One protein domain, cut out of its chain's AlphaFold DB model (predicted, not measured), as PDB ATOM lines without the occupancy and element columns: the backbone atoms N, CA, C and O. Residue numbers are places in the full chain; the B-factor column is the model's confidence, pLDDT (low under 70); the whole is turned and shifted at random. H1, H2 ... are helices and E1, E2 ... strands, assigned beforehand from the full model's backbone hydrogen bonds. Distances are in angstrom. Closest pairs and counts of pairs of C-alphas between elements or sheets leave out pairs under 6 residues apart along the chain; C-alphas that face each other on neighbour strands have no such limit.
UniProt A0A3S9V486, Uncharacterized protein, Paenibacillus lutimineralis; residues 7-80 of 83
ATOM      1  N   MET A   7      -2.198  -8.605  38.653       92.81
ATOM      2  CA  MET A   7      -1.436  -9.763  39.120       92.81
ATOM      3  C   MET A   7      -0.324 -10.102  38.123       92.81
ATOM      4  O   MET A   7      -0.527  -9.958  36.917       92.81
ATOM      5  N   LEU A   8       0.826 -10.590  38.598       90.69
ATOM      6  CA  LEU A   8       1.924 -10.990  37.708       90.69
ATOM      7  C   LEU A   8       1.458 -12.030  36.686       90.69
ATOM      8  O   LEU A   8       1.817 -11.939  35.519       90.69
ATOM      9  N   GLN A   9       0.609 -12.976  37.100       92.56
ATOM     10  CA  GLN A   9       0.025 -13.957  36.184       92.56
ATOM     11  C   GLN A   9      -0.740 -13.284  35.038       92.56
ATOM     12  O   GLN A   9      -0.486 -13.599  33.884       92.56
ATOM     13  N   GLN A  10      -1.601 -12.308  35.343       92.44
ATOM     14  CA  GLN A  10      -2.388 -11.586  34.334       92.44
ATOM     15  C   GLN A  10      -1.494 -10.813  33.362       92.44
ATOM     16  O   GLN A  10      -1.760 -10.790  32.165       92.44
ATOM     17  N   PHE A  11      -0.418 -10.212  33.872       91.69
ATOM     18  CA  PHE A  11       0.569  -9.535  33.040       91.69
ATOM     19  C   PHE A  11       1.259 -10.504  32.070       91.69
ATOM     20  O   PHE A  11       1.395 -10.198  30.888       91.69
ATOM     21  N   ILE A  12       1.670 -11.682  32.551       91.31
ATOM     22  CA  ILE A  12       2.287 -12.711  31.707       91.31
ATOM     23  C   ILE A  12       1.286 -13.253  30.691       91.31
ATOM     24  O   ILE A  12       1.634 -13.396  29.523       91.31
ATOM     25  N   ASP A  13       0.041 -13.498  31.087       92.12
ATOM     26  CA  ASP A  13      -1.001 -13.963  30.173       92.12
ATOM     27  C   ASP A  13      -1.210 -12.955  29.029       92.12
ATOM     28  O   ASP A  13      -1.085 -13.328  27.863       92.12
ATOM     29  N   ALA A  14      -1.372 -11.667  29.353       90.25
ATOM     30  CA  ALA A  14      -1.512 -10.592  28.368       90.25
ATOM     31  C   ALA A  14      -0.253 -10.384  27.504       90.25
ATOM     32  O   ALA A  14      -0.343 -10.022  26.331       90.25
ATOM     33  N   PHE A  15       0.943 -10.610  28.060       89.50
ATOM     34  CA  PHE A  15       2.185 -10.596  27.287       89.50
ATOM     35  C   PHE A  15       2.189 -11.717  26.237       89.50
ATOM     36  O   PHE A  15       2.560 -11.482  25.086       89.50
ATOM     37  N   PHE A  16       1.739 -12.920  26.606       89.94
ATOM     38  CA  PHE A  16       1.737 -14.082  25.716       89.94
ATOM     39  C   PHE A  16       0.606 -14.097  24.679       89.94
ATOM     40  O   PHE A  16       0.722 -14.811  23.685       89.94
ATOM     41  N   GLU A  17      -0.424 -13.270  24.835       89.88
ATOM     42  CA  GLU A  17      -1.454 -13.051  23.809       89.88
ATOM     43  C   GLU A  17      -0.955 -12.222  22.608       89.88
ATOM     44  O   GLU A  17      -1.591 -12.206  21.554       89.88
ATOM     45  N   GLN A  18       0.192 -11.546  22.727       85.19
ATOM     46  CA  GLN A  18       0.750 -10.725  21.649       85.19
ATOM     47  C   GLN A  18       1.474 -11.578  20.590       85.19
ATOM     48  O   GLN A  18       2.153 -12.536  20.947       85.19
ATOM     49  N   PRO A  19       1.462 -11.203  19.294       79.56
ATOM     50  CA  PRO A  19       2.106 -11.982  18.224       79.56
ATOM     51  C   PRO A  19       3.607 -12.243  18.439       79.56
ATOM     52  O   PRO A  19       4.132 -13.303  18.097       79.56
ATOM     53  N   ASN A  20       4.298 -11.277  19.049       76.56
ATOM     54  CA  ASN A  20       5.743 -11.325  19.285       76.56
ATOM     55  C   ASN A  20       6.133 -12.221  20.474       76.56
ATOM     56  O   ASN A  20       7.321 -12.431  20.720       76.56
ATOM     57  N   SER A  21       5.158 -12.752  21.218       81.19
ATOM     58  CA  SER A  21       5.406 -13.641  22.355       81.19
ATOM     59  C   SER A  21       5.948 -15.007  21.936       81.19
ATOM     60  O   SER A  21       6.612 -15.675  22.727       81.19
ATOM     61  N   THR A  22       5.720 -15.395  20.679       83.06
ATOM     62  CA  THR A  22       6.151 -16.672  20.093       83.06
ATOM     63  C   THR A  22       7.662 -16.879  20.129       83.06
ATOM     64  O   THR A  22       8.117 -18.015  20.098       83.06
ATOM     65  N   TRP A  23       8.450 -15.808  20.252       85.69
ATOM     66  CA  TRP A  23       9.906 -15.882  20.385       85.69
ATOM     67  C   TRP A  23      10.379 -16.174  21.808       85.69
ATOM     68  O   TRP A  23      11.581 -16.317  22.019       85.69
ATOM     69  N   TYR A  24       9.478 -16.242  22.783       89.06
ATOM     70  CA  TYR A  24       9.811 -16.337  24.198       89.06
ATOM     71  C   TYR A  24       9.250 -17.612  24.833       89.06
ATOM     72  O   TYR A  24       8.238 -18.171  24.407       89.06
ATOM     73  N   GLU A  25       9.940 -18.104  25.855       90.31
ATOM     74  CA  GLU A  25       9.509 -19.235  26.667       90.31
ATOM     75  C   GLU A  25       8.585 -18.736  27.772       90.31
ATOM     76  O   GLU A  25       8.936 -17.830  28.536       90.31
ATOM     77  N   ARG A  26       7.391 -19.331  27.872       90.69
ATOM     78  CA  ARG A  26       6.449 -18.977  28.934       90.69
ATOM     79  C   ARG A  26       7.028 -19.391  30.288       90.69
ATOM     80  O   ARG A  26       7.260 -20.581  30.502       90.69
ATOM     81  N   PRO A  27       7.250 -18.444  31.214       90.06
ATOM     82  CA  PRO A  27       7.853 -18.757  32.494       90.06
ATOM     83  C   PRO A  27       6.849 -19.481  33.392       90.06
ATOM     84  O   PRO A  27       5.656 -19.165  33.405       90.06
ATOM     85  N   ILE A  28       7.343 -20.422  34.194       89.81
ATOM     86  CA  ILE A  28       6.556 -21.061  35.249       89.81
ATOM     87  C   ILE A  28       6.627 -20.168  36.487       89.81
ATOM     88  O   ILE A  28       7.687 -20.015  37.094       89.81
ATOM     89  N   LEU A  29       5.497 -19.568  36.861       89.25
ATOM     90  CA  LEU A  29       5.404 -18.757  38.071       89.25
ATOM     91  C   LEU A  29       5.202 -19.647  39.297       89.25
ATOM     92  O   LEU A  29       4.374 -20.557  39.300       89.25
ATOM     93  N   THR A  30       5.903 -19.340  40.386       90.25
ATOM     94  CA  THR A  30       5.534 -19.880  41.702       90.25
ATOM     95  C   THR A  30       4.222 -19.250  42.178       90.25
ATOM     96  O   THR A  30       3.908 -18.117  41.812       90.25
ATOM     97  N   LEU A  31       3.481 -19.924  43.067       87.62
ATOM     98  CA  LEU A  31       2.250 -19.367  43.655       87.62
ATOM     99  C   LEU A  31       2.486 -17.990  44.296       87.62
ATOM    100  O   LEU A  31       1.678 -17.079  44.157       87.62
ATOM    101  N   ARG A  32       3.629 -17.819  44.974       87.44
ATOM    102  CA  ARG A  32       4.009 -16.541  45.586       87.44
ATOM    103  C   ARG A  32       4.239 -15.445  44.548       87.44
ATOM    104  O   ARG A  32       4.036 -14.286  44.874       87.44
ATOM    105  N   GLN A  33       4.703 -15.774  43.346       86.44
ATOM    106  CA  GLN A  33       4.895 -14.815  42.257       86.44
ATOM    107  C   GLN A  33       3.575 -14.497  41.553       86.44
ATOM    108  O   GLN A  33       3.280 -13.326  41.340       86.44
ATOM    109  N   SER A  34       2.761 -15.511  41.243       87.81
ATOM    110  CA  SER A  34       1.542 -15.356  40.440       87.81
ATOM    111  C   SER A  34       0.506 -14.423  41.072       87.81
ATOM    112  O   SER A  34      -0.159 -13.684  40.350       87.81
ATOM    113  N   ILE A  35       0.419 -14.401  42.407       89.81
ATOM    114  CA  ILE A  35      -0.526 -13.563  43.163       89.81
ATOM    115  C   ILE A  35      -0.003 -12.154  43.478       89.81
ATOM    116  O   ILE A  35      -0.731 -11.353  44.066       89.81
ATOM    117  N   GLN A  36       1.254 -11.831  43.146       89.12
ATOM    118  CA  GLN A  36       1.777 -10.489  43.406       89.12
ATOM    119  C   GLN A  36       1.029  -9.481  42.554       89.12
ATOM    120  O   GLN A  36       0.938  -9.641  41.341       89.12
ATOM    121  N   LYS A  37       0.515  -8.432  43.198       89.31
ATOM    122  CA  LYS A  37      -0.150  -7.322  42.525       89.31
ATOM    123  C   LYS A  37       0.760  -6.106  42.521       89.31
ATOM    124  O   LYS A  37       1.121  -5.579  43.577       89.31
ATOM    125  N   ALA A  38       1.111  -5.663  41.329       86.81
ATOM    126  CA  ALA A  38       1.976  -4.522  41.130       86.81
ATOM    127  C   ALA A  38       1.725  -3.885  39.767       86.81
ATOM    128  O   ALA A  38       1.018  -4.428  38.921       86.81
ATOM    129  N   ASP A  39       2.324  -2.721  39.597       86.06
ATOM    130  CA  ASP A  39       2.546  -2.112  38.303       86.06
ATOM    131  C   ASP A  39       3.732  -2.858  37.668       86.06
ATOM    132  O   ASP A  39       4.804  -2.919  38.266       86.06
ATOM    133  N   TRP A  40       3.538  -3.515  36.525       87.00
ATOM    134  CA  TRP A  40       4.577  -4.337  35.891       87.00
ATOM    135  C   TRP A  40       5.193  -3.610  34.706       87.00
ATOM    136  O   TRP A  40       4.479  -3.026  33.889       87.00
ATOM    137  N   TYR A  41       6.519  -3.665  34.596       86.06
ATOM    138  CA  TYR A  41       7.257  -3.014  33.523       86.06
ATOM    139  C   TYR A  41       8.195  -4.009  32.823       86.06
ATOM    140  O   TYR A  41       9.164  -4.460  33.444       86.06
ATOM    141  N   PRO A  42       7.914  -4.393  31.561       87.06
ATOM    142  CA  PRO A  42       8.804  -5.236  30.774       87.06
ATOM    143  C   PRO A  42       9.924  -4.409  30.142       87.06
ATOM    144  O   PRO A  42       9.689  -3.347  29.570       87.06
ATOM    145  N   VAL A  43      11.136  -4.944  30.181       86.12
ATOM    146  CA  VAL A  43      12.333  -4.358  29.578       86.12
ATOM    147  C   VAL A  43      12.991  -5.415  28.716       86.12
ATOM    148  O   VAL A  43      13.352  -6.488  29.201       86.12
ATOM    149  N   ALA A  44      13.150  -5.121  27.430       85.19
ATOM    150  CA  ALA A  44      13.878  -6.001  26.532       85.19
ATOM    151  C   ALA A  44      15.382  -5.909  26.820       85.19
ATOM    152  O   ALA A  44      15.961  -4.824  26.803       85.19
ATOM    153  N   ILE A  45      16.008  -7.058  27.057       84.69
ATOM    154  CA  ILE A  45      17.457  -7.214  27.184       84.69
ATOM    155  C   ILE A  45      17.940  -8.243  26.149       84.69
ATOM    156  O   ILE A  45      17.132  -9.013  25.620       84.69
ATOM    157  N   PRO A  46      19.239  -8.295  25.812       83.19
ATOM    158  CA  PRO A  46      19.744  -9.309  24.892       83.19
ATOM    159  C   PRO A  46      19.380 -10.730  25.354       83.19
ATOM    160  O   PRO A  46      19.827 -11.190  26.400       83.19
ATOM    161  N   GLY A  47      18.540 -11.416  24.572       85.81
ATOM    162  CA  GLY A  47      18.133 -12.805  24.818       85.81
ATOM    163  C   GLY A  47      16.973 -13.018  25.801       85.81
ATOM    164  O   GLY A  47      16.575 -14.166  25.990       85.81
ATOM    165  N   ALA A  48      16.398 -11.970  26.401       89.94
ATOM    166  CA  ALA A  48      15.280 -12.114  27.339       89.94
ATOM    167  C   ALA A  48      14.465 -10.821  27.503       89.94
ATOM    168  O   ALA A  48      14.851  -9.742  27.060       89.94
ATOM    169  N   ILE A  49      13.336 -10.920  28.197       90.12
ATOM    170  CA  ILE A  49      12.606  -9.771  28.732       90.12
ATOM    171  C   ILE A  49      12.664  -9.833  30.252       90.12
ATOM    172  O   ILE A  49      12.257 -10.818  30.866       90.12
ATOM    173  N   ALA A  50      13.167  -8.764  30.855       89.88
ATOM    174  CA  ALA A  50      13.194  -8.575  32.292       89.88
ATOM    175  C   ALA A  50      11.923  -7.851  32.745       89.88
ATOM    176  O   ALA A  50      11.583  -6.792  32.223       89.88
ATOM    177  N   VAL A  51      11.207  -8.426  33.707       89.00
ATOM    178  CA  VAL A  51       9.982  -7.847  34.267       89.00
ATOM    179  C   VAL A  51      10.290  -7.259  35.635       89.00
ATOM    180  O   VAL A  51      10.707  -7.965  36.557       89.00
ATOM    181  N   TYR A  52      10.042  -5.961  35.769       86.81
ATOM    182  CA  TYR A  52      10.239  -5.203  36.995       86.81
ATOM    183  C   TYR A  52       8.905  -4.821  37.621       86.81
ATOM    184  O   TYR A  52       7.889  -4.666  36.939       86.81
ATOM    185  N   ARG A  53       8.936  -4.616  38.936       84.38
ATOM    186  CA  ARG A  53       7.875  -3.926  39.657       84.38
ATOM    187  C   ARG A  53       8.099  -2.422  39.518       84.38
ATOM    188  O   ARG A  53       9.105  -1.898  39.972       84.38
ATOM    189  N   TYR A  54       7.162  -1.726  38.898       74.62
ATOM    190  CA  TYR A  54       7.164  -0.277  38.800       74.62
ATOM    191  C   TYR A  54       6.771   0.316  40.160       74.62
ATOM    192  O   TYR A  54       5.645   0.160  40.628       74.62
ATOM    193  N   SER A  55       7.722   0.964  40.829       65.81
ATOM    194  CA  SER A  55       7.544   1.591  42.148       65.81
ATOM    195  C   SER A  55       7.547   3.127  42.096       65.81
ATOM    196  O   SER A  55       7.548   3.771  43.140       65.81
ATOM    197  N   GLY A  56       7.473   3.722  40.898       56.44
ATOM    198  CA  GLY A  56       7.592   5.173  40.703       56.44
ATOM    199  C   GLY A  56       9.045   5.607  40.513       56.44
ATOM    200  O   GLY A  56       9.592   6.342  41.330       56.44
ATOM    201  N   PHE A  57       9.665   5.130  39.429       55.75
ATOM    202  CA  PHE A  57      11.045   5.446  39.049       55.75
ATOM    203  C   PHE A  57      11.276   6.964  39.006       55.75
ATOM    204  O   PHE A  57      10.681   7.663  38.190       55.75
ATOM    205  N   THR A  58      12.139   7.473  39.887       46.62
ATOM    206  CA  THR A  58      12.517   8.896  39.943       46.62
ATOM    207  C   THR A  58      13.756   9.232  39.117       46.62
ATOM    208  O   THR A  58      14.018  10.410  38.927       46.62
ATOM    209  N   ASN A  59      14.478   8.250  38.571       46.97
ATOM    210  CA  ASN A  59      15.618   8.492  37.686       46.97
ATOM    211  C   ASN A  59      15.724   7.379  36.642       46.97
ATOM    212  O   ASN A  59      16.081   6.249  36.960       46.97
ATOM    213  N   ILE A  60      15.392   7.711  35.395       51.66
ATOM    214  CA  ILE A  60      15.643   6.862  34.219       51.66
ATOM    215  C   ILE A  60      17.107   7.015  33.747       51.66
ATOM    216  O   ILE A  60      17.613   6.141  33.048       51.66
ATOM    217  N   ASP A  61      17.807   8.067  34.194       53.41
ATOM    218  CA  ASP A  61      19.163   8.416  33.745       53.41
ATOM    219  C   ASP A  61      20.310   7.696  34.488       53.41
ATOM    220  O   ASP A  61      21.393   7.567  33.927       53.41
ATOM    221  N   ASP A  62      20.091   7.150  35.692       45.56
ATOM    222  CA  ASP A  62      21.154   6.487  36.488       45.56
ATOM    223  C   ASP A  62      21.254   4.965  36.274       45.56
ATOM    224  O   ASP A  62      21.935   4.237  37.001       45.56
ATOM    225  N   GLY A  63      20.607   4.463  35.226       46.97
ATOM    226  CA  GLY A  63      20.622   3.046  34.904       46.97
ATOM    227  C   GLY A  63      19.774   2.209  35.863       46.97
ATOM    228  O   GLY A  63      19.370   2.611  36.949       46.97
ATOM    229  N   TYR A  64      19.480   0.999  35.413       53.44
ATOM    230  CA  TYR A  64      18.646  -0.028  36.041       53.44
ATOM    231  C   TYR A  64      19.172  -0.567  37.400       53.44
ATOM    232  O   TYR A  64      19.046  -1.754  37.693       53.44
ATOM    233  N   ALA A  65      19.811   0.258  38.231       48.28
ATOM    234  CA  ALA A  65      20.763  -0.151  39.264       48.28
ATOM    235  C   ALA A  65      20.192  -0.337  40.688       48.28
ATOM    236  O   ALA A  65      20.954  -0.323  41.650       48.28
ATOM    237  N   GLY A  66      18.880  -0.520  40.862       56.75
ATOM    238  CA  GLY A  66      18.284  -0.640  42.203       56.75
ATOM    239  C   GLY A  66      17.772  -2.032  42.559       56.75
ATOM    240  O   GLY A  66      18.178  -2.625  43.556       56.75
ATOM    241  N   GLU A  67      16.852  -2.556  41.750       67.25
ATOM    242  CA  GLU A  67      16.085  -3.751  42.100       67.25
ATOM    243  C   GLU A  67      16.281  -4.854  41.053       67.25
ATOM    244  O   GLU A  67      16.195  -4.585  39.852       67.25
ATOM    245  N   PRO A  68      16.540  -6.105  41.477       77.06
ATOM    246  CA  PRO A  68      16.614  -7.220  40.548       77.06
ATOM    247  C   PRO A  68      15.253  -7.427  39.861       77.06
ATOM    248  O   PRO A  68      14.207  -7.188  40.476       77.06
ATOM    249  N   PRO A  69      15.237  -7.904  38.604       83.06
ATOM    250  CA  PRO A  69      13.989  -8.244  37.942       83.06
ATOM    251  C   PRO A  69      13.249  -9.318  38.739       83.06
ATOM    252  O   PRO A  69      13.837 -10.284  39.228       83.06
ATOM    253  N   VAL A  70      11.931  -9.163  38.846       88.00
ATOM    254  CA  VAL A  70      11.055 -10.121  39.537       88.00
ATOM    255  C   VAL A  70      10.917 -11.407  38.721       88.00
ATOM    256  O   VAL A  70      10.681 -12.485  39.275       88.00
ATOM    257  N   LEU A  71      11.059 -11.288  37.400       90.56
ATOM    258  CA  LEU A  71      10.960 -12.390  36.460       90.56
ATOM    259  C   LEU A  71      11.805 -12.124  35.212       90.56
ATOM    260  O   LEU A  71      11.865 -10.997  34.722       90.56
ATOM    261  N   LEU A  72      12.405 -13.184  34.675       90.62
ATOM    262  CA  LEU A  72      13.018 -13.196  33.352       90.62
ATOM    263  C   LEU A  72      12.196 -14.101  32.432       90.62
ATOM    264  O   LEU A  72      11.915 -15.250  32.771       90.62
ATOM    265  N   ILE A  73      11.821 -13.575  31.272       91.81
ATOM    266  CA  ILE A  73      11.172 -14.308  30.188       91.81
ATOM    267  C   ILE A  73      12.241 -14.559  29.125       91.81
ATOM    268  O   ILE A  73      12.614 -13.646  28.385       91.81
ATOM    269  N   ASN A  74      12.786 -15.772  29.076       91.00
ATOM    270  CA  ASN A  74      13.876 -16.091  28.155       91.00
ATOM    271  C   ASN A  74      13.373 -16.199  26.718       91.00
ATOM    272  O   ASN A  74      12.249 -16.636  26.472       91.00
ATOM    273  N   ARG A  75      14.214 -15.823  25.756       88.44
ATOM    274  CA  ARG A  75      13.967 -16.120  24.347       88.44
ATOM    275  C   ARG A  75      14.113 -17.628  24.115       88.44
ATOM    276  O   ARG A  75      14.995 -18.253  24.699       88.44
ATOM    277  N   GLN A  76      13.273 -18.199  23.256       84.44
ATOM    278  CA  GLN A  76      13.382 -19.601  22.856       84.44
ATOM    279  C   GLN A  76      14.752 -19.862  22.224       84.44
ATOM    280  O   GLN A  76      15.215 -19.096  21.371       84.44
ATOM    281  N   LYS A  77      15.395 -20.958  22.640       67.56
ATOM    282  CA  LYS A  77      16.739 -21.343  22.172       67.56
ATOM    283  C   LYS A  77      16.813 -21.527  20.655       67.56
ATOM    284  O   LYS A  77      17.831 -21.187  20.058       67.56
ATOM    285  N   ASP A  78      15.727 -21.969  20.024       57.22
ATOM    286  CA  ASP A  78      15.685 -22.231  18.581       57.22
ATOM    287  C   ASP A  78      15.733 -20.959  17.712       57.22
ATOM    288  O   ASP A  78      16.024 -21.034  16.521       57.22
ATOM    289  N   CYS A  79      15.540 -19.767  18.293       50.12
ATOM    290  CA  CYS A  79      15.714 -18.494  17.585       50.12
ATOM    291  C   CYS A  79      17.154 -17.947  17.615       50.12
ATOM    292  O   CYS A  79      17.412 -16.921  16.989       50.12
ATOM    293  N   ILE A  80      18.076 -18.569  18.361       51.03
ATOM    294  CA  ILE A  80      19.469 -18.098  18.506       51.03
ATOM    295  C   ILE A  80      20.397 -18.744  17.457       51.03
ATOM    296  O   ILE A  80      21.488 -18.245  17.207       51.03
TER     297      ILE A  80
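This is residues 7 to 80 of the 83 residues of an uncharacterized protein of Paenibacillus lutimineralis (UniProt A0A3S9V486). A small three-stranded antiparallel sheet has one helix, H1, packed slantwise over one face, with the short helices H2 and H3 off the sheet near opposite ends of H1. The long loop between E2 and E3 sticks out with residues 58 to 63. The printed part has 74 residues, in the order H1 H2 H3 E1 E2 E3, and its class is mixed, helices and strands. It is compact, with a radius of gyration of the C-alphas of 12.8 A and spans of 37 by 28 by 19 A.

E1, residues 37 to 45, E2, residues 48 to 54, and E3, residues 71 to 74, form a meander, each strand the antiparallel neighbour of the one before. In the hairpin E1 and E2, at 146 degrees, N 43 and O 50 are 2.8 A apart, within hydrogen-bond range. In the hairpin E2 and E3, at 161 degrees, N 49 and O 73 are 2.8 A apart, also within range. H1, residues 8 to 16, is on the sheet at a height of 8.9 A. It is over E2 and only just not over E3, with 2 C-alphas falling on E3, and runs slantwise to the strands, at 40 degrees to E2 on the local plane. H3, residues 31 to 34, touches H1; the closest C-alphas, of Gln 9 and Ser 34, are 4.7 A apart. H2, residues 19 to 23, is close to H1 but not clearly touching, with the C-alphas of Phe 15 and Ser 21 closest at 6.6 A. In H1 every O i to N i+4 pair is within range; H2 has 0 of 1, and 0 of 2 O i to N i+3 pairs, and H3 is too short for an O i to N i+4 pair.

E1 is 23.4 A long, E2 18.4 A and H1 12.4 A. H1 begins at C-alpha 8 (1.924, -10.990, 37.708), and E3 ends at C-alpha 74 (13.876, -16.091, 28.155).

The C-alphas farthest apart, of Thr 58 and Asp 78, are 37.9 A apart. The printed part has no cut, and the link E2 to E3, 16 residues, is long. The pLDDT is under 70 at residues 55 to 67 and 77 to 80.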